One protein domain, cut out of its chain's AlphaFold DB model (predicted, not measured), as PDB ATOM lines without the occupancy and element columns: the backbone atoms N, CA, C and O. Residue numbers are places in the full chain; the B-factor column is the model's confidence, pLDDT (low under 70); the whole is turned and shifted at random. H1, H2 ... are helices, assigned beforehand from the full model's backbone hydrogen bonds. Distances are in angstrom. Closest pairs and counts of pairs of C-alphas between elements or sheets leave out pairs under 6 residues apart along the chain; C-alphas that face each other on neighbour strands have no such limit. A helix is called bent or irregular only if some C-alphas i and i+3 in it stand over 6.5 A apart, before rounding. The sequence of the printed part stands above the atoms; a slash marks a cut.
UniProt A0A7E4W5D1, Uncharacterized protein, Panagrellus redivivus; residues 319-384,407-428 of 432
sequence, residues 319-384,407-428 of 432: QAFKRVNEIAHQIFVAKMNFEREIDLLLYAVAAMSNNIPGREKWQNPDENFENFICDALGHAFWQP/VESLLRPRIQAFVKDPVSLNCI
ATOM      1  N   GLN A 319      36.769   1.195  -4.700       88.56
ATOM      2  CA  GLN A 319      37.011   2.145  -5.796       88.56
ATOM      3  C   GLN A 319      37.063   1.463  -7.159       88.56
ATOM      4  O   GLN A 319      36.600   2.022  -8.154       88.56
ATOM      5  N   ALA A 320      37.609   0.246  -7.222       83.81
ATOM      6  CA  ALA A 320      37.532  -0.544  -8.444       83.81
ATOM      7  C   ALA A 320      36.059  -0.788  -8.814       83.81
ATOM      8  O   ALA A 320      35.686  -0.654  -9.981       83.81
ATOM      9  N   PHE A 321      35.209  -1.050  -7.809       89.12
ATOM     10  CA  PHE A 321      33.805  -1.458  -7.992       89.12
ATOM     11  C   PHE A 321      33.018  -0.285  -8.489       89.12
ATOM     12  O   PHE A 321      32.334  -0.380  -9.500       89.12
ATOM     13  N   LYS A 322      33.229   0.849  -7.834       90.25
ATOM     14  CA  LYS A 322      32.689   2.135  -8.216       90.25
ATOM     15  C   LYS A 322      32.959   2.452  -9.684       90.25
ATOM     16  O   LYS A 322      32.014   2.748 -10.398       90.25
ATOM     17  N   ARG A 323      34.193   2.288 -10.179       86.06
ATOM     18  CA  ARG A 323      34.502   2.522 -11.606       86.06
ATOM     19  C   ARG A 323      33.738   1.582 -12.535       86.06
ATOM     20  O   ARG A 323      33.204   2.020 -13.550       86.06
ATOM     21  N   VAL A 324      33.682   0.293 -12.205       86.62
ATOM     22  CA  VAL A 324      32.937  -0.693 -13.002       86.62
ATOM     23  C   VAL A 324      31.441  -0.390 -12.989       86.62
ATOM     24  O   VAL A 324      30.800  -0.436 -14.038       86.62
ATOM     25  N   ASN A 325      30.908   0.001 -11.834       90.50
ATOM     26  CA  ASN A 325      29.522   0.404 -11.671       90.50
ATOM     27  C   ASN A 325      29.218   1.688 -12.457       90.50
ATOM     28  O   ASN A 325      28.231   1.740 -13.179       90.50
ATOM     29  N   GLU A 326      30.089   2.698 -12.414       90.50
ATOM     30  CA  GLU A 326      29.964   3.932 -13.201       90.50
ATOM     31  C   GLU A 326      29.927   3.651 -14.711       90.50
ATOM     32  O   GLU A 326      29.095   4.213 -15.426       90.50
ATOM     33  N   ILE A 327      30.785   2.752 -15.209       86.69
ATOM     34  CA  ILE A 327      30.772   2.328 -16.617       86.69
ATOM     35  C   ILE A 327      29.477   1.570 -16.939       86.69
ATOM     36  O   ILE A 327      28.862   1.818 -17.976       86.69
ATOM     37  N   ALA A 328      29.025   0.680 -16.052       88.31
ATOM     38  CA  ALA A 328      27.763  -0.033 -16.222       88.31
ATOM     39  C   ALA A 328      26.565   0.932 -16.263       88.31
ATOM     40  O   ALA A 328      25.718   0.810 -17.146       88.31
ATOM     41  N   HIS A 329      26.532   1.949 -15.398       90.00
ATOM     42  CA  HIS A 329      25.539   3.028 -15.425       90.00
ATOM     43  C   HIS A 329      25.564   3.808 -16.741       90.00
ATOM     44  O   HIS A 329      24.510   4.153 -17.267       90.00
ATOM     45  N   GLN A 330      26.739   4.044 -17.330       87.81
ATOM     46  CA  GLN A 330      26.837   4.684 -18.647       87.81
ATOM     47  C   GLN A 330      26.307   3.792 -19.779       87.81
ATOM     48  O   GLN A 330      25.692   4.301 -20.715       87.81
ATOM     49  N   ILE A 331      26.520   2.475 -19.702       84.81
ATOM     50  CA  ILE A 331      26.095   1.522 -20.740       84.81
ATOM     51  C   ILE A 331      24.594   1.218 -20.644       84.81
ATOM     52  O   ILE A 331      23.892   1.216 -21.655       84.81
ATOM     53  N   PHE A 332      24.090   0.958 -19.438       84.50
ATOM     54  CA  PHE A 332      22.701   0.552 -19.205       84.50
ATOM     55  C   PHE A 332      21.756   1.732 -18.955       84.50
ATOM     56  O   PHE A 332      20.540   1.579 -19.108       84.50
ATOM     57  N   VAL A 333      22.293   2.907 -18.612       86.81
ATOM     58  CA  VAL A 333      21.565   4.160 -18.371       86.81
ATOM     59  C   VAL A 333      20.388   3.927 -17.415       86.81
ATOM     60  O   VAL A 333      20.584   3.643 -16.240       86.81
ATOM     61  N   ALA A 334      19.149   3.979 -17.911       83.94
ATOM     62  CA  ALA A 334      17.938   3.872 -17.101       83.94
ATOM     63  C   ALA A 334      17.619   2.441 -16.630       83.94
ATOM     64  O   ALA A 334      16.712   2.263 -15.820       83.94
ATOM     65  N   LYS A 335      18.312   1.424 -17.156       87.00
ATOM     66  CA  LYS A 335      18.097   0.025 -16.764       87.00
ATOM     67  C   LYS A 335      18.921  -0.388 -15.547       87.00
ATOM     68  O   LYS A 335      18.674  -1.467 -15.023       87.00
ATOM     69  N   MET A 336      19.901   0.410 -15.119       89.19
ATOM     70  CA  MET A 336      20.723   0.063 -13.965       89.19
ATOM     71  C   MET A 336      19.930   0.319 -12.678       89.19
ATOM     72  O   MET A 336      19.555   1.451 -12.378       89.19
ATOM     73  N   ASN A 337      19.633  -0.748 -11.944       91.38
ATOM     74  CA  ASN A 337      18.967  -0.713 -10.647       91.38
ATOM     75  C   ASN A 337      19.845  -1.426  -9.608       91.38
ATOM     76  O   ASN A 337      20.810  -2.096  -9.967       91.38
ATOM     77  N   PHE A 338      19.494  -1.307  -8.327       91.19
ATOM     78  CA  PHE A 338      20.268  -1.915  -7.243       91.19
ATOM     79  C   PHE A 338      20.468  -3.427  -7.429       91.19
ATOM     80  O   PHE A 338      21.563  -3.928  -7.220       91.19
ATOM     81  N   GLU A 339      19.454  -4.163  -7.895       89.00
ATOM     82  CA  GLU A 339      19.577  -5.609  -8.132       89.00
ATOM     83  C   GLU A 339      20.687  -5.935  -9.140       89.00
ATOM     84  O   GLU A 339      21.521  -6.804  -8.873       89.00
ATOM     85  N   ARG A 340      20.761  -5.169 -10.236       87.38
ATOM     86  CA  ARG A 340      21.817  -5.280 -11.251       87.38
ATOM     87  C   ARG A 340      23.175  -4.802 -10.753       87.38
ATOM     88  O   ARG A 340      24.192  -5.349 -11.169       87.38
ATOM     89  N   GLU A 341      23.218  -3.819  -9.856       91.75
ATOM     90  CA  GLU A 341      24.465  -3.452  -9.174       91.75
ATOM     91  C   GLU A 341      24.974  -4.615  -8.317       91.75
ATOM     92  O   GLU A 341      26.159  -4.935  -8.359       91.75
ATOM     93  N   ILE A 342      24.085  -5.311  -7.601       91.44
ATOM     94  CA  ILE A 342      24.446  -6.513  -6.843       91.44
ATOM     95  C   ILE A 342      24.823  -7.667  -7.778       91.44
ATOM     96  O   ILE A 342      25.735  -8.423  -7.462       91.44
ATOM     97  N   ASP A 343      24.164  -7.845  -8.927       87.19
ATOM     98  CA  ASP A 343      24.619  -8.811  -9.940       87.19
ATOM     99  C   ASP A 343      26.056  -8.504 -10.373       87.19
ATOM    100  O   ASP A 343      26.925  -9.369 -10.287       87.19
ATOM    101  N   LEU A 344      26.334  -7.252 -10.744       88.25
ATOM    102  CA  LEU A 344      27.672  -6.788 -11.108       88.25
ATOM    103  C   LEU A 344      28.695  -7.016  -9.985       88.25
ATOM    104  O   LEU A 344      29.829  -7.410 -10.260       88.25
ATOM    105  N   LEU A 345      28.288  -6.823  -8.729       89.56
ATOM    106  CA  LEU A 345      29.090  -7.097  -7.535       89.56
ATOM    107  C   LEU A 345      29.463  -8.576  -7.421       89.56
ATOM    108  O   LEU A 345      30.637  -8.910  -7.254       89.56
ATOM    109  N   LEU A 346      28.473  -9.465  -7.552       87.19
ATOM    110  CA  LEU A 346      28.690 -10.911  -7.546       87.19
ATOM    111  C   LEU A 346      29.629 -11.326  -8.680       87.19
ATOM    112  O   LEU A 346      30.522 -12.140  -8.454       87.19
ATOM    113  N   TYR A 347      29.482 -10.738  -9.871       81.12
ATOM    114  CA  TYR A 347      30.370 -11.006 -11.004       81.12
ATOM    115  C   TYR A 347      31.808 -10.563 -10.740       81.12
ATOM    116  O   TYR A 347      32.740 -11.316 -11.026       81.12
ATOM    117  N   ALA A 348      32.002  -9.372 -10.171       83.62
ATOM    118  CA  ALA A 348      33.328  -8.869  -9.828       83.62
ATOM    119  C   ALA A 348      34.032  -9.791  -8.818       83.62
ATOM    120  O   ALA A 348      35.191 -10.157  -9.017       83.62
ATOM    121  N   VAL A 349      33.320 -10.244  -7.781       84.31
ATOM    122  CA  VAL A 349      33.872 -11.190  -6.797       84.31
ATOM    123  C   VAL A 349      34.125 -12.567  -7.404       84.31
ATOM    124  O   VAL A 349      35.196 -13.134  -7.193       84.31
ATOM    125  N   ALA A 350      33.210 -13.070  -8.232       80.12
ATOM    126  CA  ALA A 350      33.390 -14.335  -8.941       80.12
ATOM    127  C   ALA A 350      34.612 -14.337  -9.864       80.12
ATOM    128  O   ALA A 350      35.271 -15.363 -10.006       80.12
ATOM    129  N   ALA A 351      34.928 -13.196 -10.477       75.44
ATOM    130  CA  ALA A 351      36.123 -13.047 -11.295       75.44
ATOM    131  C   ALA A 351      37.423 -13.063 -10.466       75.44
ATOM    132  O   ALA A 351      38.455 -13.466 -10.998       75.44
ATOM    133  N   MET A 352      37.385 -12.657  -9.187       71.19
ATOM    134  CA  MET A 352      38.540 -12.718  -8.276       71.19
ATOM    135  C   MET A 352      38.777 -14.124  -7.741       71.19
ATOM    136  O   MET A 352      39.906 -14.618  -7.732       71.19
ATOM    137  N   SER A 353      37.718 -14.770  -7.261       68.06
ATOM    138  CA  SER A 353      37.824 -16.117  -6.733       68.06
ATOM    139  C   SER A 353      37.679 -17.100  -7.889       68.06
ATOM    140  O   SER A 353      36.567 -17.472  -8.262       68.06
ATOM    141  N   ASN A 354      38.807 -17.602  -8.400       59.41
ATOM    142  CA  ASN A 354      38.868 -18.734  -9.347       59.41
ATOM    143  C   ASN A 354      38.083 -19.985  -8.880       59.41
ATOM    144  O   ASN A 354      37.950 -20.952  -9.626       59.41
ATOM    145  N   ASN A 355      37.579 -19.960  -7.646       51.09
ATOM    146  CA  ASN A 355      36.926 -21.037  -6.934       51.09
ATOM    147  C   ASN A 355      35.399 -20.936  -6.858       51.09
ATOM    148  O   ASN A 355      34.841 -21.760  -6.149       51.09
ATOM    149  N   ILE A 356      34.697 -20.008  -7.534       55.81
ATOM    150  CA  ILE A 356      33.219 -20.095  -7.549       55.81
ATOM    151  C   ILE A 356      32.804 -21.243  -8.478       55.81
ATOM    152  O   ILE A 356      32.853 -21.085  -9.707       55.81
ATOM    153  N   PRO A 357      32.410 -22.416  -7.939       41.75
ATOM    154  CA  PRO A 357      32.127 -23.588  -8.743       41.75
ATOM    155  C   PRO A 357      30.767 -23.362  -9.383       41.75
ATOM    156  O   PRO A 357      29.764 -23.164  -8.694       41.75
ATOM    157  N   GLY A 358      30.753 -23.352 -10.712       49.78
ATOM    158  CA  GLY A 358      29.569 -23.022 -11.481       49.78
ATOM    159  C   GLY A 358      29.262 -21.542 -11.345       49.78
ATOM    160  O   GLY A 358      28.667 -21.104 -10.361       49.78
ATOM    161  N   ARG A 359      29.610 -20.767 -12.375       52.91
ATOM    162  CA  ARG A 359      28.898 -19.515 -12.598       52.91
ATOM    163  C   ARG A 359      27.416 -19.892 -12.543       52.91
ATOM    164  O   ARG A 359      26.977 -20.680 -13.383       52.91
ATOM    165  N   GLU A 360      26.669 -19.392 -11.561       52.22
ATOM    166  CA  GLU A 360      25.214 -19.255 -11.651       52.22
ATOM    167  C   GLU A 360      24.966 -18.266 -12.790       52.22
ATOM    168  O   GLU A 360      24.661 -17.092 -12.611       52.22
ATOM    169  N   LYS A 361      25.285 -18.737 -13.995       56.91
ATOM    170  CA  LYS A 361      25.254 -18.015 -15.242       56.91
ATOM    171  C   LYS A 361      23.781 -17.770 -15.448       56.91
ATOM    172  O   LYS A 361      23.045 -18.687 -15.803       56.91
ATOM    173  N   TRP A 362      23.403 -16.523 -15.196       56.59
ATOM    174  CA  TRP A 362      22.182 -15.934 -15.704       56.59
ATOM    175  C   TRP A 362      20.955 -16.486 -14.983       56.59
ATOM    176  O   TRP A 362      20.280 -17.404 -15.447       56.59
ATOM    177  N   GLN A 363      20.635 -15.893 -13.828       55.84
ATOM    178  CA  GLN A 363      19.336 -16.139 -13.194       55.84
ATOM    179  C   GLN A 363      18.185 -15.759 -14.147       55.84
ATOM    180  O   GLN A 363      17.155 -16.432 -14.129       55.84
ATOM    181  N   ASN A 364      18.417 -14.799 -15.058       61.19
ATOM    182  CA  ASN A 364      17.529 -14.458 -16.170       61.19
ATOM    183  C   ASN A 364      18.151 -14.773 -17.545       61.19
ATOM    184  O   ASN A 364      18.976 -13.993 -18.028       61.19
ATOM    185  N   PRO A 365      17.734 -15.860 -18.226       64.25
ATOM    186  CA  PRO A 365      18.158 -16.140 -19.600       64.25
ATOM    187  C   PRO A 365      17.636 -15.100 -20.604       64.25
ATOM    188  O   PRO A 365      18.185 -14.955 -21.694       64.25
ATOM    189  N   ASP A 366      16.603 -14.341 -20.240       67.06
ATOM    190  CA  ASP A 366      16.046 -13.287 -21.090       67.06
ATOM    191  C   ASP A 366      16.981 -12.071 -21.213       67.06
ATOM    192  O   ASP A 366      16.866 -11.293 -22.156       67.06
ATOM    193  N   GLU A 367      17.954 -11.937 -20.305       73.69
ATOM    194  CA  GLU A 367      18.906 -10.821 -20.265       73.69
ATOM    195  C   GLU A 367      20.317 -11.227 -20.712       73.69
ATOM    196  O   GLU A 367      21.288 -10.574 -20.351       73.69
ATOM    197  N   ASN A 368      20.459 -12.308 -21.496       73.44
ATOM    198  CA  ASN A 368      21.748 -12.892 -21.907       73.44
ATOM    199  C   ASN A 368      22.785 -11.883 -22.434       73.44
ATOM    200  O   ASN A 368      23.984 -12.085 -22.234       73.44
ATOM    201  N   PHE A 369      22.352 -10.812 -23.101       73.31
ATOM    202  CA  PHE A 369      23.265  -9.788 -23.601       73.31
ATOM    203  C   PHE A 369      23.746  -8.844 -22.492       73.31
ATOM    204  O   PHE A 369      24.948  -8.634 -22.360       73.31
ATOM    205  N   GLU A 370      22.845  -8.297 -21.674       75.75
ATOM    206  CA  GLU A 370      23.201  -7.456 -20.523       75.75
ATOM    207  C   GLU A 370      24.124  -8.200 -19.552       75.75
ATOM    208  O   GLU A 370      25.172  -7.703 -19.149       75.75
ATOM    209  N   ASN A 371      23.763  -9.442 -19.286       73.69
ATOM    210  CA  ASN A 371      24.549 -10.444 -18.603       73.69
ATOM    211  C   ASN A 371      25.975 -10.554 -19.159       73.69
ATOM    212  O   ASN A 371      26.955 -10.349 -18.442       73.69
ATOM    213  N   PHE A 372      26.103 -10.803 -20.462       77.38
ATOM    214  CA  PHE A 372      27.394 -10.864 -21.139       77.38
ATOM    215  C   PHE A 372      28.215  -9.574 -20.977       77.38
ATOM    216  O   PHE A 372      29.434  -9.645 -20.810       77.38
ATOM    217  N   ILE A 373      27.575  -8.402 -20.994       78.88
ATOM    218  CA  ILE A 373      28.251  -7.124 -20.747       78.88
ATOM    219  C   ILE A 373      28.761  -7.047 -19.300       78.88
ATOM    220  O   ILE A 373      29.915  -6.672 -19.105       78.88
ATOM    221  N   CYS A 374      27.970  -7.451 -18.302       76.12
ATOM    222  CA  CYS A 374      28.414  -7.511 -16.903       76.12
ATOM    223  C   CYS A 374      29.612  -8.454 -16.719       76.12
ATOM    224  O   CYS A 374      30.618  -8.053 -16.133       76.12
ATOM    225  N   ASP A 375      29.557  -9.658 -17.303       73.50
ATOM    226  CA  ASP A 375      30.691 -10.595 -17.335       73.50
ATOM    227  C   ASP A 375      31.914  -9.953 -18.002       73.50
ATOM    228  O   ASP A 375      33.055 -10.127 -17.563       73.50
ATOM    229  N   ALA A 376      31.691  -9.208 -19.089       78.94
ATOM    230  CA  ALA A 376      32.771  -8.591 -19.824       78.94
ATOM    231  C   ALA A 376      33.455  -7.479 -19.024       78.94
ATOM    232  O   ALA A 376      34.687  -7.439 -19.003       78.94
ATOM    233  N   LEU A 377      32.670  -6.632 -18.357       80.00
ATOM    234  CA  LEU A 377      33.144  -5.562 -17.484       80.00
ATOM    235  C   LEU A 377      33.873  -6.124 -16.261       80.00
ATOM    236  O   LEU A 377      34.997  -5.705 -15.987       80.00
ATOM    237  N   GLY A 378      33.286  -7.120 -15.587       72.44
ATOM    238  CA  GLY A 378      33.918  -7.811 -14.465       72.44
ATOM    239  C   GLY A 378      35.275  -8.394 -14.861       72.44
ATOM    240  O   GLY A 378      36.281  -8.132 -14.218       72.44
ATOM    241  N   HIS A 379      35.368  -9.090 -15.993       74.69
ATOM    242  CA  HIS A 379      36.659  -9.609 -16.447       74.69
ATOM    243  C   HIS A 379      37.653  -8.531 -16.906       74.69
ATOM    244  O   HIS A 379      38.850  -8.724 -16.739       74.69
ATOM    245  N   ALA A 380      37.205  -7.444 -17.538       73.25
ATOM    246  CA  ALA A 380      38.114  -6.447 -18.111       73.25
ATOM    247  C   ALA A 380      38.765  -5.556 -17.046       73.25
ATOM    248  O   ALA A 380      39.935  -5.208 -17.163       73.25
ATOM    249  N   PHE A 381      38.008  -5.192 -16.013       70.56
ATOM    250  CA  PHE A 381      38.451  -4.227 -15.007       70.56
ATOM    251  C   PHE A 381      38.874  -4.868 -13.688       70.56
ATOM    252  O   PHE A 381      39.451  -4.185 -12.845       70.56
ATOM    253  N   TRP A 382      38.593  -6.161 -13.512       69.12
ATOM    254  CA  TRP A 382      38.788  -6.857 -12.244       69.12
ATOM    255  C   TRP A 382      39.771  -8.015 -12.285       69.12
ATOM    256  O   TRP A 382      39.925  -8.728 -11.294       69.12
ATOM    257  N   GLN A 383      40.452  -8.230 -13.412       64.06
ATOM    258  CA  GLN A 383      41.539  -9.196 -13.414       64.06
ATOM    259  C   GLN A 383      42.599  -8.744 -12.406       64.06
ATOM    260  O   GLN A 383      43.098  -7.620 -12.526       64.06
ATOM    261  N   PRO A 384      42.951  -9.589 -11.415       55.44
ATOM    262  CA  PRO A 384      44.117  -9.316 -10.600       55.44
ATOM    263  C   PRO A 384      45.277  -9.143 -11.572       55.44
ATOM    264  O   PRO A 384      45.472  -9.981 -12.454       55.44
ATOM    265  N   VAL A 407      36.395   1.517 -24.057       59.22
ATOM    266  CA  VAL A 407      35.390   0.481 -23.712       59.22
ATOM    267  C   VAL A 407      34.845  -0.213 -24.972       59.22
ATOM    268  O   VAL A 407      34.639  -1.424 -24.981       59.22
ATOM    269  N   GLU A 408      34.728   0.528 -26.074       62.16
ATOM    270  CA  GLU A 408      34.422  -0.020 -27.388       62.16
ATOM    271  C   GLU A 408      35.446  -1.050 -27.888       62.16
ATOM    272  O   GLU A 408      35.037  -2.131 -28.267       62.16
ATOM    273  N   SER A 409      36.753  -0.801 -27.881       65.25
ATOM    274  CA  SER A 409      37.785  -1.787 -28.269       65.25
ATOM    275  C   SER A 409      37.892  -2.984 -27.326       65.25
ATOM    276  O   SER A 409      38.175  -4.079 -27.802       65.25
ATOM    277  N   LEU A 410      37.599  -2.832 -26.031       62.03
ATOM    278  CA  LEU A 410      37.514  -3.974 -25.111       62.03
ATOM    279  C   LEU A 410      36.290  -4.852 -25.402       62.03
ATOM    280  O   LEU A 410      36.364  -6.083 -25.376       62.03
ATOM    281  N   LEU A 411      35.151  -4.221 -25.690       66.94
ATOM    282  CA  LEU A 411      33.899  -4.925 -25.939       66.94
ATOM    283  C   LEU A 411      33.775  -5.410 -27.386       66.94
ATOM    284  O   LEU A 411      33.176  -6.454 -27.615       66.94
ATOM    285  N   ARG A 412      34.356  -4.720 -28.372       73.12
ATOM    286  CA  ARG A 412      34.178  -4.969 -29.814       73.12
ATOM    287  C   ARG A 412      34.574  -6.390 -30.226       73.12
ATOM    288  O   ARG A 412      33.749  -7.016 -30.887       73.12
ATOM    289  N   PRO A 413      35.727  -6.962 -29.830       70.38
ATOM    290  CA  PRO A 413      36.061  -8.350 -30.152       70.38
ATOM    291  C   PRO A 413      35.049  -9.335 -29.561       70.38
ATOM    292  O   PRO A 413      34.651 -10.291 -30.223       70.38
ATOM    293  N   ARG A 414      34.588  -9.079 -28.332       63.56
ATOM    294  CA  ARG A 414      33.638  -9.955 -27.642       63.56
ATOM    295  C   ARG A 414      32.228  -9.830 -28.234       63.56
ATOM    296  O   ARG A 414      31.577 -10.845 -28.446       63.56
ATOM    297  N   ILE A 415      31.777  -8.619 -28.563       69.56
ATOM    298  CA  ILE A 415      30.509  -8.358 -29.261       69.56
ATOM    299  C   ILE A 415      30.544  -8.994 -30.653       69.56
ATOM    300  O   ILE A 415      29.592  -9.659 -31.044       69.56
ATOM    301  N   GLN A 416      31.645  -8.857 -31.395       74.38
ATOM    302  CA  GLN A 416      31.801  -9.503 -32.700       74.38
ATOM    303  C   GLN A 416      31.780 -11.032 -32.593       74.38
ATOM    304  O   GLN A 416      31.200 -11.680 -33.461       74.38
ATOM    305  N   ALA A 417      32.371 -11.609 -31.544       69.75
ATOM    306  CA  ALA A 417      32.271 -13.041 -31.272       69.75
ATOM    307  C   ALA A 417      30.821 -13.463 -30.976       69.75
ATOM    308  O   ALA A 417      30.338 -14.421 -31.573       69.75
ATOM    309  N   PHE A 418      30.102 -12.701 -30.144       66.12
ATOM    310  CA  PHE A 418      28.690 -12.945 -29.833       66.12
ATOM    311  C   PHE A 418      27.781 -12.845 -31.069       66.12
ATOM    312  O   PHE A 418      26.913 -13.687 -31.264       66.12
ATOM    313  N   VAL A 419      27.994 -11.851 -31.937       74.00
ATOM    314  CA  VAL A 419      27.211 -11.674 -33.175       74.00
ATOM    315  C   VAL A 419      27.473 -12.799 -34.179       74.00
ATOM    316  O   VAL A 419      26.551 -13.219 -34.876       74.00
ATOM    317  N   LYS A 420      28.720 -13.282 -34.275       76.00
ATOM    318  CA  LYS A 420      29.095 -14.350 -35.215       76.00
ATOM    319  C   LYS A 420      28.530 -15.707 -34.817       76.00
ATOM    320  O   LYS A 420      28.147 -16.470 -35.698       76.00
ATOM    321  N   ASP A 421      28.487 -16.002 -33.524       74.81
ATOM    322  CA  ASP A 421      27.908 -17.243 -33.033       74.81
ATOM    323  C   ASP A 421      27.273 -17.041 -31.646       74.81
ATOM    324  O   ASP A 421      27.916 -17.283 -30.617       74.81
ATOM    325  N   PRO A 422      25.991 -16.631 -31.605       59.94
ATOM    326  CA  PRO A 422      25.282 -16.404 -30.349       59.94
ATOM    327  C   PRO A 422      25.061 -17.700 -29.550       59.94
ATOM    328  O   PRO A 422      24.700 -17.644 -28.375       59.94
ATOM    329  N   VAL A 423      25.281 -18.873 -30.160       59.09
ATOM    330  CA  VAL A 423      25.072 -20.192 -29.546       59.09
ATOM    331  C   VAL A 423      26.385 -20.773 -29.001       59.09
ATOM    332  O   VAL A 423      26.362 -21.478 -27.994       59.09
ATOM    333  N   SER A 424      27.546 -20.438 -29.571       51.69
ATOM    334  CA  SER A 424      28.861 -20.922 -29.100       51.69
ATOM    335  C   SER A 424      29.225 -20.479 -27.684       51.69
ATOM    336  O   SER A 424      29.859 -21.239 -26.953       51.69
ATOM    337  N   LEU A 425      28.771 -19.302 -27.246       49.59
ATOM    338  CA  LEU A 425      28.936 -18.843 -25.860       49.59
ATOM    339  C   LEU A 425      28.018 -19.594 -24.872       49.59
ATOM    340  O   LEU A 425      28.257 -19.552 -23.664       49.59
ATOM    341  N   ASN A 426      27.038 -20.348 -25.390       43.56
ATOM    342  CA  ASN A 426      26.170 -21.275 -24.656       43.56
ATOM    343  C   ASN A 426      26.636 -22.744 -24.730       43.56
ATOM    344  O   ASN A 426      26.002 -23.617 -24.139       43.56
ATOM    345  N   CYS A 427      27.740 -23.055 -25.416       36.12
ATOM    346  CA  CYS A 427      28.181 -24.435 -25.636       36.12
ATOM    347  C   CYS A 427      29.305 -24.864 -24.680       36.12
ATOM    348  O   CYS A 427      30.420 -25.153 -25.105       36.12
ATOM    349  N   ILE A 428      28.991 -25.012 -23.392       39.66
ATOM    350  CA  ILE A 428      29.580 -26.118 -22.622       39.66
ATOM    351  C   ILE A 428      28.523 -27.215 -22.658       39.66
ATOM    352  O   ILE A 428      27.480 -27.096 -22.018       39.66
TER     353      ILE A 428
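Overview. This is residues 319 to 384 and 407 to 428 of the 432 residues of an uncharacterized protein of Panagrellus redivivus (UniProt A0A7E4W5D1). Helix H3 runs through the middle of a small body of crossed helices, with the helical hairpin of H1 and H2 packed on one side of its later half and H4 packed on the other side. A long loop, residues 353 to 364, swings round from the end of H2 to the start of H3, and a tail follows H4. The printed part has 88 residues with four named helices, H1, H2, H3 and H4 in chain order, and no named strand; the class is all helix. The whole is compact, with a radius of gyration of the C-alphas of 12.7 A and spans of 34 by 29 by 26 A.

Along the chain. Find C-alpha 319 at (37.011, 2.145, -5.796); from there H1, residues 319 to 335, runs 22.0 A from first to last C-alpha, with a kink of 60 degrees near residue 329. Next comes H2, residues 338 to 352, 21.3 A long. Look for C-alpha 365 at (18.158, -16.140, -19.600), where H3 begins; it runs 23.8 A to residue 382, with a kink of 34 degrees near residue 372. Past the cut, H4, residues 407 to 420, runs 19.8 A and ends with C-alpha 420 at (29.095, -14.350, -35.215). Three helices are irregular: in H1 C-alphas 331 and 334 are 9.2 A apart, in H3 C-alphas 366 and 369 are 8.4 A apart, and in H4, only just, C-alphas 410 and 413 are 6.8 A apart.

Arrangement. Begin with H3, the hub, which touches the three other helices. With residues 374 to 382 alone it touches H2, where the closest C-alphas, those of Ala 348 and Gly 378, are 4.8 A apart; the two run the same way at a steep tilt of 51 degrees. The same residues of H3 touch H1, closest at the C-alphas of Val 324 and Leu 377, 6.6 A, at a shallow tilt of 29 degrees, opposite ways. H1 touches H2 with residues 321 to 325 alone, closest at the C-alphas of Asn 325 and Glu 341, 6.8 A; they form a helical hairpin, opposite ways at a steep tilt of 43 degrees. Residues 410 to 414 of H4 touch residues 373 to 380 of H3, closest at the C-alphas of Ala 376 and Leu 411, 7.2 A, at a steep tilt of 40 degrees, opposite ways. H4 is apart from H1 and from H2. In H2 every O i to N i+4 pair is within hydrogen-bond range, against 11 of 13 in H1, 12 of 14 in H3 and 8 of 10 in H4.

Size, cuts and confidence. The two C-alphas farthest apart are those of Gln 319 and Val 423, 34.7 A. Residues 385 to 406 are not printed, and C-alphas 384 and 407 are 18.5 A apart across this cut. The link from H1 to H2 is tight and that from H2 to H3 is long. The mean pLDDT of the printed part is 72.9; look for values under 70 at 33 residues, among them 353 to 366, 407 to 411 and 422 to 428.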